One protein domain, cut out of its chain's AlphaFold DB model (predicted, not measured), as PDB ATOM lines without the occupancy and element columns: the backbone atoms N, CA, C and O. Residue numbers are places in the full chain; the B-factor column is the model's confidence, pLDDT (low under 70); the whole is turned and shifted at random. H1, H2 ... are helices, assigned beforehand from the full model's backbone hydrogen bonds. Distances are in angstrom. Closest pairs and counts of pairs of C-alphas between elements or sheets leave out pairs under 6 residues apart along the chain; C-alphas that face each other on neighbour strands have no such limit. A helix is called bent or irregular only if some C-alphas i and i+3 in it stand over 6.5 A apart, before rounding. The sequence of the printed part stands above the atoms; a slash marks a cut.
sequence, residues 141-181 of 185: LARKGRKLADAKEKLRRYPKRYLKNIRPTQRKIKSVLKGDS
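Overview. This is residues 141 to 181 of the 185 residues of the protein "Allophanate hydrolase subunit 2" of Staphylococcus microti (UniProt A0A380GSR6). One straight helix, H1, sticks out as a long arm with its residues 141 to 156, and beyond it the chain runs on through a link of 10 residues and then folds back in a shorter, uneven helix, H2. The two helices have no contact with each other, and the whole makes a thin open hook. The printed part has 41 residues with two named helices, H1 then H2, and no named strand; its class is all helix. It is extended, with a radius of gyration of the C-alphas of 14.8 A, and its C-alphas span 45 by 18 by 8 A, a rod in outline.

Arrangement. H1, residues 141 to 157, is the longest helix, with 17 residues. H2, residues 168 to 179, is apart from it: no C-alpha of the one is within 8 A of the other. A short link of 10 residues joins them, and within it residues 163 to 165 are helical but bear no name. Residues 141 to 156 of H1 stand free, and so do residues 167 to 172, of which 168 to 172 belong to H2. H2 is irregular: C-alphas 169 and 172 are 8.3 A apart, where about 5 A is found in a regular helix. In H1 every O i to N i+4 pair is within hydrogen-bond range; in H2 6 of 8 are.

Along the chain. H1 begins with C-alpha 141 at (-2.557, -15.141, 54.820) and ends with C-alpha 157 at (15.811, 0.663, 51.195), 24.5 A away. H2 runs from C-alpha 168 at (21.830, 5.663, 24.939) to C-alpha 179 at (24.308, 9.011, 42.596), over 18.1 A.

Size, cuts and confidence. The two C-alphas farthest apart are those of Ala 142 and Thr 169, at 45.4 A. The C-alphas of Leu 141 and Ser 181 are 33.1 A apart. The printed part has no cut and no long link. The mean pLDDT of the printed part is 73.4; residues 160 to 168 and 170 to 181 are under 70.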
ATOM      1  N   LEU A 141      -2.300 -16.543  55.143       90.25
ATOM      2  CA  LEU A 141      -2.557 -15.141  54.820       90.25
ATOM      3  C   LEU A 141      -1.566 -14.207  55.530       90.25
ATOM      4  O   LEU A 141      -0.913 -13.382  54.884       90.25
ATOM      5  N   ALA A 142      -1.369 -14.380  56.839       89.69
ATOM      6  CA  ALA A 142      -0.422 -13.588  57.620       89.69
ATOM      7  C   ALA A 142       1.021 -13.753  57.111       89.69
ATOM      8  O   ALA A 142       1.785 -12.785  57.048       89.69
ATOM      9  N   ARG A 143       1.406 -14.968  56.700       88.00
ATOM     10  CA  ARG A 143       2.721 -15.255  56.113       88.00
ATOM     11  C   ARG A 143       2.903 -14.562  54.760       88.00
ATOM     12  O   ARG A 143       3.958 -13.959  54.548       88.00
ATOM     13  N   LYS A 144       1.904 -14.598  53.864       84.56
ATOM     14  CA  LYS A 144       1.942 -13.857  52.584       84.56
ATOM     15  C   LYS A 144       1.999 -12.340  52.835       84.56
ATOM     16  O   LYS A 144       2.807 -11.650  52.210       84.56
ATOM     17  N   GLY A 145       1.247 -11.837  53.816       87.31
ATOM     18  CA  GLY A 145       1.257 -10.432  54.237       87.31
ATOM     19  C   GLY A 145       2.623  -9.945  54.737       87.31
ATOM     20  O   GLY A 145       3.126  -8.932  54.247       87.31
ATOM     21  N   ARG A 146       3.271 -10.694  55.645       90.31
ATOM     22  CA  ARG A 146       4.630 -10.379  56.136       90.31
ATOM     23  C   ARG A 146       5.641 -10.298  54.997       90.31
ATOM     24  O   ARG A 146       6.367  -9.318  54.886       90.31
ATOM     25  N   LYS A 147       5.618 -11.265  54.078       83.69
ATOM     26  CA  LYS A 147       6.507 -11.255  52.906       83.69
ATOM     27  C   LYS A 147       6.306 -10.050  52.003       83.69
ATOM     28  O   LYS A 147       7.280  -9.492  51.501       83.69
ATOM     29  N   LEU A 148       5.054  -9.663  51.763       86.25
ATOM     30  CA  LEU A 148       4.756  -8.477  50.970       86.25
ATOM     31  C   LEU A 148       5.296  -7.217  51.656       86.25
ATOM     32  O   LEU A 148       5.858  -6.352  50.981       86.25
ATOM     33  N   ALA A 149       5.157  -7.117  52.980       89.06
ATOM     34  CA  ALA A 149       5.722  -6.020  53.762       89.06
ATOM     35  C   ALA A 149       7.258  -5.987  53.667       89.06
ATOM     36  O   ALA A 149       7.817  -4.950  53.310       89.06
ATOM     37  N   ASP A 150       7.928  -7.126  53.856       88.25
ATOM     38  CA  ASP A 150       9.386  -7.246  53.735       88.25
ATOM     39  C   ASP A 150       9.882  -6.874  52.330       88.25
ATOM     40  O   ASP A 150      10.885  -6.173  52.168       88.25
ATOM     41  N   ALA A 151       9.162  -7.303  51.288       83.50
ATOM     42  CA  ALA A 151       9.473  -6.963  49.904       83.50
ATOM     43  C   ALA A 151       9.334  -5.458  49.633       83.50
ATOM     44  O   ALA A 151      10.214  -4.866  48.999       83.50
ATOM     45  N   LYS A 152       8.263  -4.826  50.132       85.88
ATOM     46  CA  LYS A 152       8.061  -3.371  50.042       85.88
ATOM     47  C   LYS A 152       9.183  -2.621  50.751       85.88
ATOM     48  O   LYS A 152       9.733  -1.676  50.192       85.88
ATOM     49  N   GLU A 153       9.556  -3.068  51.942       89.81
ATOM     50  CA  GLU A 153      10.614  -2.448  52.733       89.81
ATOM     51  C   GLU A 153      11.990  -2.585  52.062       89.81
ATOM     52  O   GLU A 153      12.749  -1.620  51.965       89.81
ATOM     53  N   LYS A 154      12.288  -3.753  51.484       85.38
ATOM     54  CA  LYS A 154      13.504  -3.960  50.689       85.38
ATOM     55  C   LYS A 154      13.556  -3.049  49.463       85.38
ATOM     56  O   LYS A 154      14.623  -2.530  49.155       85.38
ATOM     57  N   LEU A 155      12.432  -2.849  48.770       82.50
ATOM     58  CA  LEU A 155      12.351  -1.939  47.621       82.50
ATOM     59  C   LEU A 155      12.532  -0.471  48.024       82.50
ATOM     60  O   LEU A 155      13.116   0.284  47.251       82.50
ATOM     61  N   ARG A 156      12.063  -0.074  49.214       83.12
ATOM     62  CA  ARG A 156      12.282   1.272  49.763       83.12
ATOM     63  C   ARG A 156      13.750   1.511  50.110       83.12
ATOM     64  O   ARG A 156      14.299   2.525  49.698       83.12
ATOM     65  N   ARG A 157      14.388   0.567  50.813       83.06
ATOM     66  CA  ARG A 157      15.811   0.663  51.195       83.06
ATOM     67  C   ARG A 157      16.766   0.519  50.011       83.06
ATOM     68  O   ARG A 157      17.767   1.219  49.939       83.06
ATOM     69  N   TYR A 158      16.454  -0.383  49.084       79.50
ATOM     70  CA  TYR A 158      17.294  -0.714  47.933       79.50
ATOM     71  C   TYR A 158      16.458  -0.704  46.646       79.50
ATOM     72  O   TYR A 158      16.090  -1.770  46.129       79.50
ATOM     73  N   PRO A 159      16.136   0.484  46.102       73.81
ATOM     74  CA  PRO A 159      15.324   0.582  44.899       73.81
ATOM     75  C   PRO A 159      16.032  -0.092  43.719       73.81
ATOM     76  O   PRO A 159      17.129   0.294  43.308       73.81
ATOM     77  N   LYS A 160      15.391  -1.109  43.131       66.94
ATOM     78  CA  LYS A 160      15.896  -1.766  41.920       66.94
ATOM     79  C   LYS A 160      15.743  -0.824  40.725       66.94
ATOM     80  O   LYS A 160      14.657  -0.681  40.170       66.94
ATOM     81  N   ARG A 161      16.844  -0.205  40.295       68.31
ATOM     82  CA  ARG A 161      16.899   0.629  39.086       68.31
ATOM     83  C   ARG A 161      17.336  -0.232  37.893       68.31
ATOM     84  O   ARG A 161      18.492  -0.645  37.804       68.31
ATOM     85  N   TYR A 162      16.426  -0.520  36.959       64.81
ATOM     86  CA  TYR A 162      16.729  -1.293  35.745       64.81
ATOM     87  C   TYR A 162      17.444  -0.427  34.697       64.81
ATOM     88  O   TYR A 162      16.893  -0.055  33.666       64.81
ATOM     89  N   LEU A 163      18.715  -0.116  34.955       67.12
ATOM     90  CA  LEU A 163      19.523   0.776  34.112       67.12
ATOM     91  C   LEU A 163      19.930   0.162  32.757       67.12
ATOM     92  O   LEU A 163      20.541   0.850  31.938       67.12
ATOM     93  N   LYS A 164      19.636  -1.127  32.526       62.41
ATOM     94  CA  LYS A 164      20.014  -1.864  31.306       62.41
ATOM     95  C   LYS A 164      19.167  -1.488  30.082       62.41
ATOM     96  O   LYS A 164      19.675  -1.584  28.975       62.41
ATOM     97  N   ASN A 165      17.944  -0.985  30.286       62.97
ATOM     98  CA  ASN A 165      17.014  -0.615  29.206       62.97
ATOM     99  C   ASN A 165      16.928   0.907  28.973       62.97
ATOM    100  O   ASN A 165      16.046   1.379  28.259       62.97
ATOM    101  N   ILE A 166      17.820   1.696  29.585       65.56
ATOM    102  CA  ILE A 166      17.863   3.147  29.372       65.56
ATOM    103  C   ILE A 166      18.462   3.430  27.993       65.56
ATOM    104  O   ILE A 166      19.555   2.956  27.674       65.56
ATOM    105  N   ARG A 167      17.755   4.236  27.190       64.75
ATOM    106  CA  ARG A 167      18.197   4.632  25.847       64.75
ATOM    107  C   ARG A 167      19.576   5.315  25.909       64.75
ATOM    108  O   ARG A 167      19.814   6.107  26.827       64.75
ATOM    109  N   PRO A 168      20.473   5.101  24.926       63.81
ATOM    110  CA  PRO A 168      21.830   5.663  24.939       63.81
ATOM    111  C   PRO A 168      21.890   7.192  25.082       63.81
ATOM    112  O   PRO A 168      22.841   7.720  25.654       63.81
ATOM    113  N   THR A 169      20.868   7.901  24.604       71.62
ATOM    114  CA  THR A 169      20.741   9.365  24.671       71.62
ATOM    115  C   THR A 169      20.449   9.897  26.080       71.62
ATOM    116  O   THR A 169      20.689  11.069  26.351       71.62
ATOM    117  N   GLN A 170      20.016   9.053  27.022       67.44
ATOM    118  CA  GLN A 170      19.681   9.438  28.400       67.44
ATOM    119  C   GLN A 170      20.837   9.203  29.399       67.44
ATOM    120  O   GLN A 170      20.619   8.888  30.571       67.44
ATOM    121  N   ARG A 171      22.097   9.381  28.965       61.34
ATOM    122  CA  ARG A 171      23.302   9.178  29.805       61.34
ATOM    123  C   ARG A 171      23.302   9.996  31.108       61.34
ATOM    124  O   ARG A 171      23.719   9.457  32.128       61.34
ATOM    125  N   LYS A 172      22.782  11.234  31.099       63.78
ATOM    126  CA  LYS A 172      22.664  12.090  32.302       63.78
ATOM    127  C   LYS A 172      21.755  11.488  33.381       63.78
ATOM    128  O   LYS A 172      22.061  11.575  34.562       63.78
ATOM    129  N   ILE A 173      20.670  10.819  32.990       64.75
ATOM    130  CA  ILE A 173      19.767  10.158  33.943       64.75
ATOM    131  C   ILE A 173      20.469   8.951  34.576       64.75
ATOM    132  O   ILE A 173      20.349   8.725  35.773       64.75
ATOM    133  N   LYS A 174      21.286   8.214  33.811       61.97
ATOM    134  CA  LYS A 174      22.066   7.081  34.335       61.97
ATOM    135  C   LYS A 174      23.098   7.503  35.389       61.97
ATOM    136  O   LYS A 174      23.358   6.715  36.293       61.97
ATOM    137  N   SER A 175      23.695   8.695  35.281       61.47
ATOM    138  CA  SER A 175      24.643   9.207  36.284       61.47
ATOM    139  C   SER A 175      23.940   9.709  37.546       61.47
ATOM    140  O   SER A 175      24.374   9.353  38.633       61.47
ATOM    141  N   VAL A 176      22.823  10.435  37.416       64.50
ATOM    142  CA  VAL A 176      21.995  10.863  38.565       64.50
ATOM    143  C   VAL A 176      21.447   9.643  39.312       64.50
ATOM    144  O   VAL A 176      21.614   9.513  40.519       64.50
ATOM    145  N   LEU A 177      20.932   8.657  38.573       63.06
ATOM    146  CA  LEU A 177      20.403   7.425  39.150       63.06
ATOM    147  C   LEU A 177      21.469   6.491  39.760       63.06
ATOM    148  O   LEU A 177      21.124   5.560  40.487       63.06
ATOM    149  N   LYS A 178      22.753   6.694  39.455       60.34
ATOM    150  CA  LYS A 178      23.872   6.047  40.160       60.34
ATOM    151  C   LYS A 178      24.333   6.850  41.386       60.34
ATOM    152  O   LYS A 178      24.989   6.283  42.250       60.34
ATOM    153  N   GLY A 179      24.020   8.145  41.452       54.91
ATOM    154  CA  GLY A 179      24.308   9.011  42.596       54.91
ATOM    155  C   GLY A 179      23.389   8.713  43.778       54.91
ATOM    156  O   GLY A 179      23.882   8.403  44.855       54.91
ATOM    157  N   ASP A 180      22.067   8.661  43.568       53.94
ATOM    158  CA  ASP A 180      21.116   8.378  44.669       53.94
ATOM    159  C   ASP A 180      21.074   6.904  45.126       53.94
ATOM    160  O   ASP A 180      20.194   6.515  45.890       53.94
ATOM    161  N   SER A 181      21.982   6.044  44.646       49.72
ATOM    162  CA  SER A 181      22.186   4.716  45.255       49.72
ATOM    163  C   SER A 181      23.014   4.762  46.544       49.72
ATOM    164  O   SER A 181      23.211   3.723  47.170       49.72
TER     165      SER A 181